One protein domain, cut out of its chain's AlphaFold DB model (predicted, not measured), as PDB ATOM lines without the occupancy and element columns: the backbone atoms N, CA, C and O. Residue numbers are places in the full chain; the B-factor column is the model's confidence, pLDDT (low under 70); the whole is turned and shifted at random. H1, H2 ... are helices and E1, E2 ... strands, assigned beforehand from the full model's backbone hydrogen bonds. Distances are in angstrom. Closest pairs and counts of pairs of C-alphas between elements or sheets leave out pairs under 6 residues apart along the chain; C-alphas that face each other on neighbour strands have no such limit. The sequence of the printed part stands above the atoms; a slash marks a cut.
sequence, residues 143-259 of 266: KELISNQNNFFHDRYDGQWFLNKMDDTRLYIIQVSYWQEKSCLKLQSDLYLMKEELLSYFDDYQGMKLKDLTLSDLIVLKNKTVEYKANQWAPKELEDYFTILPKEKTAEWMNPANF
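Overview. This is residues 143 to 259 of the 266 residues of an uncharacterized protein of Turicibacter sanguinis (UniProt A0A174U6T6). A strongly twisted antiparallel sheet of six strands makes one wall, and one long helix, H2, crosses over a face of it; small helices sit round the sheet's rim, with H1 and H3 together near one end and H4 beside the strands. The longest strand, E3, bends partway, and its far part pairs with E4 to make a hairpin arm reaching toward one end of the longest axis. The printed part has 117 residues with six named strands and four named helices, in the order E1 E2 E3 E4 E5 H1 H2 H3 E6 H4, and its class is mixed, helices and strands. The sheet is branched, with E3 neighbour to E2, E4 and E5. The whole is compact, with a radius of gyration of the C-alphas of 14.3 A, and spans 43 by 31 by 26 A.

Arrangement. Start at E1, residues 151 to 154, an edge strand in a hairpin with E2, residues 160 to 165; look at N 151 and O 163, 2.8 A apart. E2 forms a hairpin with E3, residues 170 to 179, where N 162 and O 174 are 2.8 A apart. E3 bends by 60 degrees at residue 175, and its pairing is staggered: beyond the bend it forms a hairpin with the edge strand E4, residues 184 to 187, with N 177 and O 186 2.8 A apart. E1 to E4 are a meander, each strand the antiparallel neighbour of the one before. On the same side of E3 as E4 lies E5, residues 191 to 195, antiparallel to E3, with N 194 and O 171 2.8 A apart. On the other side of E5 from E3 is the edge strand E6, residues 242 to 245, antiparallel to E5, with N 191 and O 245 2.9 A apart. H1, residues 196 to 201, only grazes the sheet with its residues 196 to 198. H2, residues 215 to 230, is on the sheet at a height of 9.5 A, over E2 and E6, and only just over E3 and E5, with 3 C-alphas on each. It runs across the strands, at 89 degrees to E2 on the local plane; the closest C-alphas of H2 and E5 are those of Lys 222 and Tyr 192, 7.3 A apart. H1 and H2 are near each other, with 7 pairs of C-alphas within 10 A. H3, residues 238 to 241, only grazes the sheet and touches H1, the closest C-alphas being those of Tyr 241 and Leu 198, 5.3 A apart. H4, residues 247 to 250, stands at the sheet's level, with a height of 1.7 A. In H2 every O i to N i+4 pair is within hydrogen-bond range; in H1 0 of 2 are, but 3 of 3 O i to N i+3 pairs are, and H3 and H4 are too short for an O i to N i+4 pair.

Along the chain. Find C-alpha 151 at (45.813, -19.308, 7.516), where E1 begins. E2 then covers 16.6 A, and E3 runs 27.0 A to C-alpha 179 at (49.911, -25.085, -5.553). E4 is 10.1 A long and E5 13.4 A, and H1 is 10.3 A long. H2 begins at C-alpha 215, at (35.803, -16.560, 7.193), and runs 23.0 A. H3, E6 and H4 are short.

Size, cuts and confidence. The two C-alphas farthest apart are those of Glu 181 and Trp 233, at 45.3 A. The printed part has no cut. The link from H1 to H2, residues 202 to 214, is long. The mean pLDDT of the printed part is 82.0; look for values under 70 at residues 148 to 149, 180 to 184, 232 to 233 and 249 to 259.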
ATOM      1  N   LYS A 143      38.475 -16.105  15.737       92.19
ATOM      2  CA  LYS A 143      39.054 -16.478  17.042       92.19
ATOM      3  C   LYS A 143      39.653 -17.888  17.073       92.19
ATOM      4  O   LYS A 143      40.507 -18.151  17.911       92.19
ATOM      5  N   GLU A 144      39.231 -18.775  16.172       89.81
ATOM      6  CA  GLU A 144      39.734 -20.152  16.062       89.81
ATOM      7  C   GLU A 144      41.016 -20.264  15.228       89.81
ATOM      8  O   GLU A 144      41.535 -21.369  15.032       89.81
ATOM      9  N   LEU A 145      41.493 -19.146  14.682       82.69
ATOM     10  CA  LEU A 145      42.761 -19.049  13.972       82.69
ATOM     11  C   LEU A 145      43.872 -18.665  14.945       82.69
ATOM     12  O   LEU A 145      43.632 -18.036  15.980       82.69
ATOM     13  N   ILE A 146      45.107 -18.994  14.587       73.94
ATOM     14  CA  ILE A 146      46.279 -18.604  15.368       73.94
ATOM     15  C   ILE A 146      46.742 -17.219  14.900       73.94
ATOM     16  O   ILE A 146      46.828 -16.956  13.697       73.94
ATOM     17  N   SER A 147      47.003 -16.317  15.850       70.56
ATOM     18  CA  SER A 147      47.528 -14.979  15.552       70.56
ATOM     19  C   SER A 147      48.940 -15.051  14.978       70.56
ATOM     20  O   SER A 147      49.727 -15.913  15.364       70.56
ATOM     21  N   ASN A 148      49.269 -14.114  14.090       61.97
ATOM     22  CA  ASN A 148      50.560 -13.996  13.411       61.97
ATOM     23  C   ASN A 148      50.956 -15.252  12.619       61.97
ATOM     24  O   ASN A 148      52.136 -15.499  12.380       61.97
ATOM     25  N   GLN A 149      49.969 -16.042  12.191       66.88
ATOM     26  CA  GLN A 149      50.170 -17.205  11.336       66.88
ATOM     27  C   GLN A 149      49.413 -17.066  10.022       66.88
ATOM     28  O   GLN A 149      48.391 -16.383   9.918       66.88
ATOM     29  N   ASN A 150      49.938 -17.745   9.009       71.94
ATOM     30  CA  ASN A 150      49.318 -17.822   7.698       71.94
ATOM     31  C   ASN A 150      48.224 -18.885   7.743       71.94
ATOM     32  O   ASN A 150      48.505 -20.062   7.959       71.94
ATOM     33  N   ASN A 151      46.987 -18.455   7.540       78.75
ATOM     34  CA  ASN A 151      45.813 -19.308   7.516       78.75
ATOM     35  C   ASN A 151      45.298 -19.369   6.077       78.75
ATOM     36  O   ASN A 151      45.107 -18.331   5.439       78.75
ATOM     37  N   PHE A 152      45.065 -20.576   5.573       84.25
ATOM     38  CA  PHE A 152      44.481 -20.792   4.252       84.25
ATOM     39  C   PHE A 152      43.061 -21.309   4.398       84.25
ATOM     40  O   PHE A 152      42.780 -22.085   5.308       84.25
ATOM     41  N   PHE A 153      42.164 -20.898   3.510       89.38
ATOM     42  CA  PHE A 153      40.802 -21.421   3.481       89.38
ATOM     43  C   PHE A 153      40.210 -21.382   2.077       89.38
ATOM     44  O   PHE A 153      40.688 -20.642   1.212       89.38
ATOM     45  N   HIS A 154      39.188 -22.205   1.860       90.19
ATOM     46  CA  HIS A 154      38.378 -22.171   0.648       90.19
ATOM     47  C   HIS A 154      37.063 -21.454   0.914       90.19
ATOM     48  O   HIS A 154      36.442 -21.676   1.954       90.19
ATOM     49  N   ASP A 155      36.641 -20.628  -0.038       90.50
ATOM     50  CA  ASP A 155      35.257 -20.171  -0.097       90.50
ATOM     51  C   ASP A 155      34.363 -21.190  -0.825       90.50
ATOM     52  O   ASP A 155      34.840 -22.114  -1.489       90.50
ATOM     53  N   ARG A 156      33.043 -21.011  -0.727       87.00
ATOM     54  CA  ARG A 156      32.032 -21.856  -1.396       87.00
ATOM     55  C   ARG A 156      32.120 -21.932  -2.926       87.00
ATOM     56  O   ARG A 156      31.373 -22.697  -3.531       87.00
ATOM     57  N   TYR A 157      32.943 -21.100  -3.558       88.50
ATOM     58  CA  TYR A 157      33.173 -21.069  -5.002       88.50
ATOM     59  C   TYR A 157      34.553 -21.627  -5.374       88.50
ATOM     60  O   TYR A 157      35.059 -21.335  -6.458       88.50
ATOM     61  N   ASP A 158      35.166 -22.398  -4.470       84.06
ATOM     62  CA  ASP A 158      36.519 -22.948  -4.578       84.06
ATOM     63  C   ASP A 158      37.625 -21.878  -4.663       84.06
ATOM     64  O   ASP A 158      38.785 -22.175  -4.970       84.06
ATOM     65  N   GLY A 159      37.306 -20.620  -4.341       88.94
ATOM     66  CA  GLY A 159      38.281 -19.550  -4.216       88.94
ATOM     67  C   GLY A 159      39.225 -19.823  -3.050       88.94
ATOM     68  O   GLY A 159      38.789 -20.085  -1.934       88.94
ATOM     69  N   GLN A 160      40.533 -19.761  -3.300       90.06
ATOM     70  CA  GLN A 160      41.548 -19.934  -2.263       90.06
ATOM     71  C   GLN A 160      41.920 -18.587  -1.654       90.06
ATOM     72  O   GLN A 160      42.292 -17.648  -2.363       90.06
ATOM     73  N   TRP A 161      41.870 -18.515  -0.333       89.88
ATOM     74  CA  TRP A 161      42.159 -17.306   0.417       89.88
ATOM     75  C   TRP A 161      43.304 -17.531   1.388       89.88
ATOM     76  O   TRP A 161      43.410 -18.570   2.037       89.88
ATOM     77  N   PHE A 162      44.152 -16.517   1.478       84.94
ATOM     78  CA  PHE A 162      45.169 -16.365   2.499       84.94
ATOM     79  C   PHE A 162      44.681 -15.313   3.494       84.94
ATOM     80  O   PHE A 162      44.232 -14.235   3.095       84.94
ATOM     81  N   LEU A 163      44.807 -15.612   4.784       85.25
ATOM     82  CA  LEU A 163      44.472 -14.721   5.885       85.25
ATOM     83  C   LEU A 163      45.557 -14.772   6.955       85.25
ATOM     84  O   LEU A 163      45.997 -15.845   7.366       85.25
ATOM     85  N   ASN A 164      45.938 -13.612   7.473       78.94
ATOM     86  CA  ASN A 164      46.741 -13.534   8.689       78.94
ATOM     87  C   ASN A 164      46.102 -12.516   9.636       78.94
ATOM     88  O   ASN A 164      45.879 -11.357   9.267       78.94
ATOM     89  N   LYS A 165      45.747 -12.980  10.839       75.38
ATOM     90  CA  LYS A 165      45.230 -12.115  11.897       75.38
ATOM     91  C   LYS A 165      46.391 -11.682  12.779       75.38
ATOM     92  O   LYS A 165      47.126 -12.521  13.294       75.38
ATOM     93  N   MET A 166      46.552 -10.379  12.953       72.19
ATOM     94  CA  MET A 166      47.576  -9.831  13.845       72.19
ATOM     95  C   MET A 166      47.141 -10.012  15.301       72.19
ATOM     96  O   MET A 166      47.930 -10.354  16.179       72.19
ATOM     97  N   ASP A 167      45.850  -9.807  15.536       75.19
ATOM     98  CA  ASP A 167      45.150 -10.039  16.788       75.19
ATOM     99  C   ASP A 167      43.655 -10.267  16.501       75.19
ATOM    100  O   ASP A 167      43.244 -10.520  15.368       75.19
ATOM    101  N   ASP A 168      42.838 -10.215  17.546       83.69
ATOM    102  CA  ASP A 168      41.393 -10.412  17.456       83.69
ATOM    103  C   ASP A 168      40.634  -9.206  16.869       83.69
ATOM    104  O   ASP A 168      39.431  -9.317  16.631       83.69
ATOM    105  N   THR A 169      41.302  -8.073  16.628       85.62
ATOM    106  CA  THR A 169      40.692  -6.843  16.100       85.62
ATOM    107  C   THR A 169      41.265  -6.414  14.752       85.62
ATOM    108  O   THR A 169      40.748  -5.475  14.151       85.62
ATOM    109  N   ARG A 170      42.317  -7.070  14.247       85.00
ATOM    110  CA  ARG A 170      43.010  -6.677  13.013       85.00
ATOM    111  C   ARG A 170      43.494  -7.881  12.221       85.00
ATOM    112  O   ARG A 170      44.168  -8.768  12.749       85.00
ATOM    113  N   LEU A 171      43.212  -7.878  10.922       87.56
ATOM    114  CA  LEU A 171      43.650  -8.930  10.009       87.56
ATOM    115  C   LEU A 171      43.798  -8.416   8.580       87.56
ATOM    116  O   LEU A 171      43.295  -7.348   8.234       87.56
ATOM    117  N   TYR A 172      44.459  -9.198   7.732       85.81
ATOM    118  CA  TYR A 172      44.412  -8.986   6.292       85.81
ATOM    119  C   TYR A 172      44.035 -10.260   5.548       85.81
ATOM    120  O   TYR A 172      44.345 -11.368   5.996       85.81
ATOM    121  N   ILE A 173      43.374 -10.084   4.404       90.12
ATOM    122  CA  ILE A 173      43.025 -11.169   3.486       90.12
ATOM    123  C   ILE A 173      43.480 -10.864   2.065       90.12
ATOM    124  O   ILE A 173      43.508  -9.710   1.634       90.12
ATOM    125  N   ILE A 174      43.796 -11.917   1.324       89.56
ATOM    126  CA  ILE A 174      44.134 -11.856  -0.094       89.56
ATOM    127  C   ILE A 174      43.725 -13.158  -0.771       89.56
ATOM    128  O   ILE A 174      43.918 -14.247  -0.228       89.56
ATOM    129  N   GLN A 175      43.148 -13.056  -1.962       91.44
ATOM    130  CA  GLN A 175      42.860 -14.223  -2.775       91.44
ATOM    131  C   GLN A 175      44.150 -14.698  -3.433       91.44
ATOM    132  O   GLN A 175      44.908 -13.908  -4.007       91.44
ATOM    133  N   VAL A 176      44.395 -16.000  -3.369       86.56
ATOM    134  CA  VAL A 176      45.611 -16.626  -3.876       86.56
ATOM    135  C   VAL A 176      45.280 -17.817  -4.768       86.56
ATOM    136  O   VAL A 176      44.149 -18.277  -4.864       86.56
ATOM    137  N   SER A 177      46.286 -18.326  -5.461       86.00
ATOM    138  CA  SER A 177      46.316 -19.696  -5.952       86.00
ATOM    139  C   SER A 177      47.561 -20.337  -5.380       86.00
ATOM    140  O   SER A 177      48.676 -19.949  -5.732       86.00
ATOM    141  N   TYR A 178      47.356 -21.272  -4.466       77.38
ATOM    142  CA  TYR A 178      48.402 -22.034  -3.824       77.38
ATOM    143  C   TYR A 178      48.454 -23.436  -4.430       77.38
ATOM    144  O   TYR A 178      47.484 -24.193  -4.413       77.38
ATOM    145  N   TRP A 179      49.602 -23.767  -5.013       73.94
ATOM    146  CA  TRP A 179      49.911 -25.085  -5.553       73.94
ATOM    147  C   TRP A 179      50.939 -25.741  -4.642       73.94
ATOM    148  O   TRP A 179      52.144 -25.531  -4.807       73.94
ATOM    149  N   GLN A 180      50.442 -26.522  -3.683       66.88
ATOM    150  CA  GLN A 180      51.251 -27.165  -2.648       66.88
ATOM    151  C   GLN A 180      52.396 -28.003  -3.239       66.88
ATOM    152  O   GLN A 180      53.537 -27.841  -2.831       66.88
ATOM    153  N   GLU A 181      52.124 -28.809  -4.272       65.50
ATOM    154  CA  GLU A 181      53.122 -29.667  -4.939       65.50
ATOM    155  C   GLU A 181      54.297 -28.899  -5.566       65.50
ATOM    156  O   GLU A 181      55.358 -29.463  -5.809       65.50
ATOM    157  N   LYS A 182      54.099 -27.614  -5.880       61.03
ATOM    158  CA  LYS A 182      55.100 -26.762  -6.538       61.03
ATOM    159  C   LYS A 182      55.639 -25.679  -5.610       61.03
ATOM    160  O   LYS A 182      56.335 -24.787  -6.093       61.03
ATOM    161  N   SER A 183      55.241 -25.696  -4.334       58.97
ATOM    162  CA  SER A 183      55.497 -24.630  -3.357       58.97
ATOM    163  C   SER A 183      55.262 -23.235  -3.945       58.97
ATOM    164  O   SER A 183      56.030 -22.296  -3.734       58.97
ATOM    165  N   CYS A 184      54.207 -23.105  -4.754       66.94
ATOM    166  CA  CYS A 184      53.946 -21.910  -5.543       66.94
ATOM    167  C   CYS A 184      52.700 -21.213  -5.010       66.94
ATOM    168  O   CYS A 184      51.618 -21.795  -4.999       66.94
ATOM    169  N   LEU A 185      52.851 -19.957  -4.594       72.12
ATOM    170  CA  LEU A 185      51.748 -19.086  -4.214       72.12
ATOM    171  C   LEU A 185      51.682 -17.920  -5.197       72.12
ATOM    172  O   LEU A 185      52.659 -17.197  -5.389       72.12
ATOM    173  N   LYS A 186      50.523 -17.746  -5.828       79.56
ATOM    174  CA  LYS A 186      50.247 -16.647  -6.754       79.56
ATOM    175  C   LYS A 186      49.137 -15.767  -6.198       79.56
ATOM    176  O   LYS A 186      48.080 -16.278  -5.854       79.56
ATOM    177  N   LEU A 187      49.348 -14.454  -6.167       82.62
ATOM    178  CA  LEU A 187      48.309 -13.496  -5.781       82.62
ATOM    179  C   LEU A 187      47.279 -13.346  -6.908       82.62
ATOM    180  O   LEU A 187      47.651 -13.161  -8.071       82.62
ATOM    181  N   GLN A 188      45.996 -13.431  -6.564       89.12
ATOM    182  CA  GLN A 188      44.868 -13.279  -7.492       89.12
ATOM    183  C   GLN A 188      44.106 -11.969  -7.272       89.12
ATOM    184  O   GLN A 188      43.533 -11.438  -8.222       89.12
ATOM    185  N   SER A 189      44.160 -11.409  -6.062       89.56
ATOM    186  CA  SER A 189      43.570 -10.113  -5.720       89.56
ATOM    187  C   SER A 189      44.588  -9.165  -5.091       89.56
ATOM    188  O   SER A 189      45.712  -9.560  -4.779       89.56
ATOM    189  N   ASP A 190      44.154  -7.928  -4.862       89.88
ATOM    190  CA  ASP A 190      44.797  -7.001  -3.930       89.88
ATOM    191  C   ASP A 190      44.747  -7.548  -2.493       89.88
ATOM    192  O   ASP A 190      43.970  -8.464  -2.189       89.88
ATOM    193  N   LEU A 191      45.575  -6.989  -1.610       85.69
ATOM    194  CA  LEU A 191      45.534  -7.266  -0.174       85.69
ATOM    195  C   LEU A 191      44.582  -6.286   0.511       85.69
ATOM    196  O   LEU A 191      44.684  -5.073   0.325       85.69
ATOM    197  N   TYR A 192      43.686  -6.828   1.332       90.44
ATOM    198  CA  TYR A 192      42.681  -6.071   2.073       90.44
ATOM    199  C   TYR A 192      42.988  -6.128   3.565       90.44
ATOM    200  O   TYR A 192      42.842  -7.183   4.183       90.44
ATOM    201  N   LEU A 193      43.418  -5.004   4.135       88.00
ATOM    202  CA  LEU A 193      43.631  -4.856   5.571       88.00
ATOM    203  C   LEU A 193      42.336  -4.376   6.220       88.00
ATOM    204  O   LEU A 193      41.736  -3.414   5.745       88.00
ATOM    205  N   MET A 194      41.916  -5.047   7.291       91.69
ATOM    206  CA  MET A 194      40.654  -4.794   7.980       91.69
ATOM    207  C   MET A 194      40.879  -4.641   9.483       91.69
ATOM    208  O   MET A 194      41.556  -5.468  10.102       91.69
ATOM    209  N   LYS A 195      40.268  -3.606  10.065       91.88
ATOM    210  CA  LYS A 195      40.199  -3.380  11.516       91.88
ATOM    211  C   LYS A 195      38.776  -3.556  12.029       91.88
ATOM    212  O   LYS A 195      37.829  -3.341  11.281       91.88
ATOM    213  N   GLU A 196      38.613  -3.915  13.296       94.06
ATOM    214  CA  GLU A 196      37.305  -4.120  13.932       94.06
ATOM    215  C   GLU A 196      36.391  -2.890  13.827       94.06
ATOM    216  O   GLU A 196      35.187  -3.038  13.631       94.06
ATOM    217  N   GLU A 197      36.943  -1.676  13.854       92.94
ATOM    218  CA  GLU A 197      36.191  -0.428  13.704       92.94
ATOM    219  C   GLU A 197      35.434  -0.338  12.366       92.94
ATOM    220  O   GLU A 197      34.397   0.328  12.289       92.94
ATOM    221  N   LEU A 198      35.879  -1.072  11.336       93.50
ATOM    222  CA  LEU A 198      35.190  -1.191  10.049       93.50
ATOM    223  C   LEU A 198      33.749  -1.690  10.207       93.50
ATOM    224  O   LEU A 198      32.871  -1.274   9.453       93.50
ATOM    225  N   LEU A 199      33.492  -2.558  11.191       94.62
ATOM    226  CA  LEU A 199      32.169  -3.145  11.418       94.62
ATOM    227  C   LEU A 199      31.106  -2.084  11.721       94.62
ATOM    228  O   LEU A 199      29.941  -2.275  11.391       94.62
ATOM    229  N   SER A 200      31.504  -0.941  12.288       91.69
ATOM    230  CA  SER A 200      30.577   0.145  12.627       91.69
ATOM    231  C   SER A 200      29.958   0.848  11.411       91.69
ATOM    232  O   SER A 200      28.937   1.515  11.553       91.69
ATOM    233  N   TYR A 201      30.535   0.674  10.215       90.31
ATOM    234  CA  TYR A 201      30.040   1.268   8.968       90.31
ATOM    235  C   TYR A 201      28.916   0.466   8.305       90.31
ATOM    236  O   TYR A 201      28.328   0.932   7.327       90.31
ATOM    237  N   PHE A 202      28.613  -0.732   8.807       92.12
ATOM    238  CA  PHE A 202      27.645  -1.636   8.199       92.12
ATOM    239  C   PHE A 202      26.645  -2.123   9.247       92.12
ATOM    240  O   PHE A 202      27.017  -2.833  10.178       92.12
ATOM    241  N   ASP A 203      25.365  -1.789   9.060       90.06
ATOM    242  CA  ASP A 203      24.290  -2.096  10.017       90.06
ATOM    243  C   ASP A 203      24.219  -3.584  10.394       90.06
ATOM    244  O   ASP A 203      24.023  -3.918  11.562       90.06
ATOM    245  N   ASP A 204      24.479  -4.472   9.429       92.00
ATOM    246  CA  ASP A 204      24.478  -5.928   9.622       92.00
ATOM    247  C   ASP A 204      25.542  -6.428  10.619       92.00
ATOM    248  O   ASP A 204      25.450  -7.558  11.090       92.00
ATOM    249  N   TYR A 205      26.552  -5.607  10.934       93.50
ATOM    250  CA  TYR A 205      27.672  -5.958  11.811       93.50
ATOM    251  C   TYR A 205      27.715  -5.129  13.104       93.50
ATOM    252  O   TYR A 205      28.670  -5.233  13.880       93.50
ATOM    253  N   GLN A 206      26.690  -4.314  13.378       88.75
ATOM    254  CA  GLN A 206      26.654  -3.511  14.599       88.75
ATOM    255  C   GLN A 206      26.701  -4.382  15.860       88.75
ATOM    256  O   GLN A 206      25.947  -5.339  16.024       88.75
ATOM    257  N   GLY A 207      27.604  -4.032  16.781       87.75
ATOM    258  CA  GLY A 207      27.805  -4.759  18.039       87.75
ATOM    259  C   GLY A 207      28.530  -6.102  17.894       87.75
ATOM    260  O   GLY A 207      28.789  -6.753  18.908       87.75
ATOM    261  N   MET A 208      28.886  -6.509  16.673       94.88
ATOM    262  CA  MET A 208      29.739  -7.671  16.438       94.88
ATOM    263  C   MET A 208      31.209  -7.328  16.684       94.88
ATOM    264  O   MET A 208      31.612  -6.166  16.695       94.88
ATOM    265  N   LYS A 209      32.015  -8.370  16.881       95.88
ATOM    266  CA  LYS A 209      33.472  -8.280  16.986       95.88
ATOM    267  C   LYS A 209      34.109  -9.026  15.836       95.88
ATOM    268  O   LYS A 209      33.594 -10.066  15.421       95.88
ATOM    269  N   LEU A 210      35.256  -8.541  15.369       94.31
ATOM    270  CA  LEU A 210      35.935  -9.118  14.209       94.31
ATOM    271  C   LEU A 210      36.275 -10.593  14.450       94.31
ATOM    272  O   LEU A 210      36.068 -11.436  13.583       94.31
ATOM    273  N   LYS A 211      36.714 -10.918  15.670       94.75
ATOM    274  CA  LYS A 211      37.040 -12.286  16.090       94.75
ATOM    275  C   LYS A 211      35.879 -13.288  16.018       94.75
ATOM    276  O   LYS A 211      36.125 -14.493  15.997       94.75
ATOM    277  N   ASP A 212      34.636 -12.810  16.046       96.12
ATOM    278  CA  ASP A 212      33.436 -13.652  16.048       96.12
ATOM    279  C   ASP A 212      32.858 -13.856  14.638       96.12
ATOM    280  O   ASP A 212      31.976 -14.698  14.459       96.12
ATOM    281  N   LEU A 213      33.381 -13.143  13.635       96.62
ATOM    282  CA  LEU A 213      33.025 -13.349  12.236       96.62
ATOM    283  C   LEU A 213      33.555 -14.684  11.720       96.62
ATOM    284  O   LEU A 213      34.653 -15.118  12.085       96.62
ATOM    285  N   THR A 214      32.776 -15.315  10.843       96.69
ATOM    286  CA  THR A 214      33.259 -16.443  10.046       96.69
ATOM    287  C   THR A 214      34.170 -15.959   8.919       96.69
ATOM    288  O   THR A 214      34.149 -14.790   8.526       96.69
ATOM    289  N   LEU A 215      34.973 -16.860   8.361       95.00
ATOM    290  CA  LEU A 215      35.803 -16.560   7.193       95.00
ATOM    291  C   LEU A 215      34.962 -16.138   5.973       95.00
ATOM    292  O   LEU A 215      35.364 -15.242   5.229       95.00
ATOM    293  N   SER A 216      33.767 -16.715   5.805       96.06
ATOM    294  CA  SER A 216      32.785 -16.265   4.808       96.06
ATOM    295  C   SER A 216      32.333 -14.822   5.070       96.06
ATOM    296  O   SER A 216      32.331 -13.999   4.150       96.06
ATOM    297  N   ASP A 217      32.004 -14.480   6.320       96.31
ATOM    298  CA  ASP A 217      31.591 -13.116   6.685       96.31
ATOM    299  C   ASP A 217      32.685 -12.094   6.359       96.31
ATOM    300  O   ASP A 217      32.383 -11.004   5.876       96.31
ATOM    301  N   LEU A 218      33.963 -12.451   6.531       95.31
ATOM    302  CA  LEU A 218      35.081 -11.586   6.144       95.31
ATOM    303  C   LEU A 218      35.121 -11.305   4.639       95.31
ATOM    304  O   LEU A 218      35.383 -10.170   4.236       95.31
ATOM    305  N   ILE A 219      34.854 -12.307   3.796       95.25
ATOM    306  CA  ILE A 219      34.791 -12.116   2.340       95.25
ATOM    307  C   ILE A 219      33.640 -11.174   1.986       95.25
ATOM    308  O   ILE A 219      33.821 -10.271   1.160       95.25
ATOM    309  N   VAL A 220      32.476 -11.367   2.611       95.19
ATOM    310  CA  VAL A 220      31.290 -10.528   2.402       95.19
ATOM    311  C   VAL A 220      31.553  -9.096   2.859       95.19
ATOM    312  O   VAL A 220      31.292  -8.167   2.095       95.19
ATOM    313  N   LEU A 221      32.105  -8.903   4.059       95.75
ATOM    314  CA  LEU A 221      32.492  -7.596   4.587       95.75
ATOM    315  C   LEU A 221      33.476  -6.896   3.648       95.75
ATOM    316  O   LEU A 221      33.244  -5.754   3.267       95.75
ATOM    317  N   LYS A 222      34.527  -7.589   3.198       95.06
ATOM    318  CA  LYS A 222      35.490  -7.043   2.235       95.06
ATOM    319  C   LYS A 222      34.816  -6.610   0.933       95.06
ATOM    320  O   LYS A 222      35.102  -5.519   0.452       95.06
ATOM    321  N   ASN A 223      33.915  -7.419   0.369       94.19
ATOM    322  CA  ASN A 223      33.198  -7.051  -0.859       94.19
ATOM    323  C   ASN A 223      32.315  -5.816  -0.645       94.19
ATOM    324  O   ASN A 223      32.416  -4.862  -1.414       94.19
ATOM    325  N   LYS A 224      31.531  -5.794   0.443       93.56
ATOM    326  CA  LYS A 224      30.699  -4.644   0.823       93.56
ATOM    327  C   LYS A 224      31.536  -3.375   0.977       93.56
ATOM    328  O   LYS A 224      31.143  -2.329   0.476       93.56
ATOM    329  N   THR A 225      32.705  -3.456   1.610       93.25
ATOM    330  CA  THR A 225      33.589  -2.295   1.789       93.25
ATOM    331  C   THR A 225      34.203  -1.810   0.486       93.25
ATOM    332  O   THR A 225      34.278  -0.602   0.268       93.25
ATOM    333  N   VAL A 226      34.609  -2.713  -0.410       92.38
ATOM    334  CA  VAL A 226      35.104  -2.332  -1.743       92.38
ATOM    335  C   VAL A 226      34.012  -1.617  -2.541       92.38
ATOM    336  O   VAL A 226      34.266  -0.551  -3.100       92.38
ATOM    337  N   GLU A 227      32.789  -2.153  -2.549       90.75
ATOM    338  CA  GLU A 227      31.633  -1.518  -3.191       90.75
ATOM    339  C   GLU A 227      31.307  -0.161  -2.558       90.75
ATOM    340  O   GLU A 227      31.074   0.822  -3.262       90.75
ATOM    341  N   TYR A 228      31.354  -0.077  -1.229       89.12
ATOM    342  CA  TYR A 228      31.120   1.160  -0.495       89.12
ATOM    343  C   TYR A 228      32.160   2.236  -0.840       89.12
ATOM    344  O   TYR A 228      31.782   3.371  -1.117       89.12
ATOM    345  N   LYS A 229      33.453   1.883  -0.913       86.69
ATOM    346  CA  LYS A 229      34.538   2.804  -1.314       86.69
ATOM    347  C   LYS A 229      34.463   3.236  -2.775       86.69
ATOM    348  O   LYS A 229      34.933   4.322  -3.103       86.69
ATOM    349  N   ALA A 230      33.888   2.416  -3.654       85.12
ATOM    350  CA  ALA A 230      33.662   2.802  -5.045       85.12
ATOM    351  C   ALA A 230      32.600   3.911  -5.182       85.12
ATOM    352  O   ALA A 230      32.574   4.621  -6.190       85.12
ATOM    353  N   ASN A 231      31.751   4.102  -4.167       76.50
ATOM    354  CA  ASN A 231      30.784   5.192  -4.121       76.50
ATOM    355  C   ASN A 231      31.436   6.478  -3.581       76.50
ATOM    356  O   ASN A 231      32.131   6.467  -2.569       76.50
ATOM    357  N   GLN A 232      31.161   7.623  -4.217       62.12
ATOM    358  CA  GLN A 232      31.792   8.927  -3.914       62.12
ATOM    359  C   GLN A 232      31.509   9.496  -2.504       62.12
ATOM    360  O   GLN A 232      31.959  10.596  -2.190       62.12
ATOM    361  N   TRP A 233      30.751   8.791  -1.663       67.88
ATOM    362  CA  TRP A 233      30.346   9.234  -0.323       67.88
ATOM    363  C   TRP A 233      31.080   8.528   0.818       67.88
ATOM    364  O   TRP A 233      30.740   8.758   1.976       67.88
ATOM    365  N   ALA A 234      32.071   7.682   0.524       70.94
ATOM    366  CA  ALA A 234      32.840   7.024   1.570       70.94
ATOM    367  C   ALA A 234      33.577   8.060   2.452       70.94
ATOM    368  O   ALA A 234      34.316   8.894   1.917       70.94
ATOM    369  N   PRO A 235      33.399   8.029   3.786       80.88
ATOM    370  CA  PRO A 235      34.127   8.907   4.697       80.88
ATOM    371  C   PRO A 235      35.634   8.664   4.604       80.88
ATOM    372  O   PRO A 235      36.069   7.528   4.406       80.88
ATOM    373  N   LYS A 236      36.444   9.718   4.762       76.38
ATOM    374  CA  LYS A 236      37.913   9.603   4.677       76.38
ATOM    375  C   LYS A 236      38.472   8.685   5.762       76.38
ATOM    376  O   LYS A 236      39.419   7.952   5.516       76.38
ATOM    377  N   GLU A 237      37.835   8.685   6.925       80.56
ATOM    378  CA  GLU A 237      38.171   7.865   8.088       80.56
ATOM    379  C   GLU A 237      38.075   6.362   7.781       80.56
ATOM    380  O   GLU A 237      38.735   5.549   8.419       80.56
ATOM    381  N   LEU A 238      37.312   5.963   6.754       84.06
ATOM    382  CA  LEU A 238      37.249   4.567   6.322       84.06
ATOM    383  C   LEU A 238      38.611   4.053   5.828       84.06
ATOM    384  O   LEU A 238      38.875   2.854   5.905       84.06
ATOM    385  N   GLU A 239      39.488   4.928   5.328       80.38
ATOM    386  CA  GLU A 239      40.846   4.546   4.922       80.38
ATOM    387  C   GLU A 239      41.711   4.096   6.104       80.38
ATOM    388  O   GLU A 239      42.601   3.263   5.910       80.38
ATOM    389  N   ASP A 240      41.390   4.554   7.319       80.56
ATOM    390  CA  ASP A 240      42.072   4.140   8.543       80.56
ATOM    391  C   ASP A 240      41.676   2.724   8.976       80.56
ATOM    392  O   ASP A 240      42.462   2.057   9.652       80.56
ATOM    393  N   TYR A 241      40.486   2.247   8.591       88.19
ATOM    394  CA  TYR A 241      39.943   0.937   8.987       88.19
ATOM    395  C   TYR A 241      39.961  -0.103   7.864       88.19
ATOM    396  O   TYR A 241      39.888  -1.305   8.137       88.19
ATOM    397  N   PHE A 242      40.063   0.353   6.611       89.75
ATOM    398  CA  PHE A 242      40.123  -0.491   5.428       89.75
ATOM    399  C   PHE A 242      41.094   0.046   4.374       89.75
ATOM    400  O   PHE A 242      40.810   0.999   3.630       89.75
ATOM    401  N   THR A 243      42.226  -0.643   4.251       85.88
ATOM    402  CA  THR A 243      43.286  -0.308   3.299       85.88
ATOM    403  C   THR A 243      43.367  -1.370   2.206       85.88
ATOM    404  O   THR A 243      43.399  -2.566   2.493       85.88
ATOM    405  N   ILE A 244      43.419  -0.925   0.946       87.00
ATOM    406  CA  ILE A 244      43.635  -1.789  -0.220       87.00
ATOM    407  C   ILE A 244      45.068  -1.575  -0.693       87.00
ATOM    408  O   ILE A 244      45.448  -0.453  -1.036       87.00
ATOM    409  N   LEU A 245      45.856  -2.645  -0.718       81.44
ATOM    410  CA  LEU A 245      47.217  -2.629  -1.237       81.44
ATOM    411  C   LEU A 245      47.252  -3.371  -2.578       81.44
ATOM    412  O   LEU A 245      46.914  -4.557  -2.607       81.44
ATOM    413  N   PRO A 246      47.655  -2.703  -3.678       81.00
ATOM    414  CA  PRO A 246      47.696  -3.318  -4.999       81.00
ATOM    415  C   PRO A 246      48.549  -4.582  -5.022       81.00
ATOM    416  O   PRO A 246      49.682  -4.577  -4.524       81.00
ATOM    417  N   LYS A 247      48.039  -5.641  -5.655       81.94
ATOM    418  CA  LYS A 247      48.712  -6.946  -5.723       81.94
ATOM    419  C   LYS A 247      50.137  -6.866  -6.269       81.94
ATOM    420  O   LYS A 247      50.985  -7.643  -5.850       81.94
ATOM    421  N   GLU A 248      50.423  -5.934  -7.181       76.69
ATOM    422  CA  GLU A 248      51.753  -5.748  -7.767       76.69
ATOM    423  C   GLU A 248      52.770  -5.324  -6.706       76.69
ATOM    424  O   GLU A 248      53.906  -5.785  -6.730       76.69
ATOM    425  N   LYS A 249      52.345  -4.493  -5.747       67.38
ATOM    426  CA  LYS A 249      53.178  -4.084  -4.613       67.38
ATOM    427  C   LYS A 249      53.290  -5.211  -3.588       67.38
ATOM    428  O   LYS A 249      54.367  -5.451  -3.062       67.38
ATOM    429  N   THR A 250      52.201  -5.940  -3.343       67.38
ATOM    430  CA  THR A 250      52.165  -7.039  -2.365       67.38
ATOM    431  C   THR A 250      52.936  -8.285  -2.810       67.38
ATOM    432  O   THR A 250      53.484  -8.996  -1.969       67.38
ATOM    433  N   ALA A 251      53.020  -8.554  -4.117       64.31
ATOM    434  CA  ALA A 251      53.701  -9.726  -4.673       64.31
ATOM    435  C   ALA A 251      55.193  -9.783  -4.316       64.31
ATOM    436  O   ALA A 251      55.743 -10.871  -4.154       64.31
ATOM    437  N   GLU A 252      55.837  -8.625  -4.153       54.88
ATOM    438  CA  GLU A 252      57.234  -8.537  -3.718       54.88
ATOM    439  C   GLU A 252      57.414  -9.002  -2.263       54.88
ATOM    440  O   GLU A 252      58.459  -9.547  -1.910       54.88
ATOM    441  N   TRP A 253      56.387  -8.833  -1.423       52.53
ATOM    442  CA  TRP A 253      56.426  -9.115   0.018       52.53
ATOM    443  C   TRP A 253      55.976 -10.541   0.319       52.53
ATOM    444  O   TRP A 253      56.584 -11.238   1.130       52.53
ATOM    445  N   MET A 254      54.944 -10.996  -0.389       55.41
ATOM    446  CA  MET A 254      54.379 -12.338  -0.286       55.41
ATOM    447  C   MET A 254      55.128 -13.372  -1.137       55.41
ATOM    448  O   MET A 254      54.539 -14.342  -1.621       55.41
ATOM    449  N   ASN A 255      56.432 -13.183  -1.340       48.47
ATOM    450  CA  ASN A 255      57.226 -14.181  -2.030       48.47
ATOM    451  C   ASN A 255      57.177 -15.504  -1.246       48.47
ATOM    452  O   ASN A 255      57.462 -15.491  -0.050       48.47
ATOM    453  N   PRO A 256      56.889 -16.649  -1.893       41.09
ATOM    454  CA  PRO A 256      57.038 -17.965  -1.283       41.09
ATOM    455  C   PRO A 256      58.387 -18.178  -0.588       41.09
ATOM    456  O   PRO A 256      58.433 -18.882   0.395       41.09
ATOM    457  N   ALA A 257      59.474 -17.535  -1.019       35.88
ATOM    458  CA  ALA A 257      60.770 -17.596  -0.336       35.88
ATOM    459  C   ALA A 257      60.790 -16.930   1.060       35.88
ATOM    460  O   ALA A 257      61.677 -17.225   1.855       35.88
ATOM    461  N   ASN A 258      59.825 -16.055   1.368       40.72
ATOM    462  CA  ASN A 258      59.609 -15.466   2.698       40.72
ATOM    463  C   ASN A 258      58.663 -16.323   3.565       40.72
ATOM    464  O   ASN A 258      58.428 -16.014   4.731       40.72
ATOM    465  N   PHE A 259      58.111 -17.394   2.993       42.91
ATOM    466  CA  PHE A 259      57.217 -18.339   3.638       42.91
ATOM    467  C   PHE A 259      57.885 -19.714   3.595       42.91
ATOM    468  O   PHE A 259      57.966 -20.336   2.545       42.91
TER     469      PHE A 259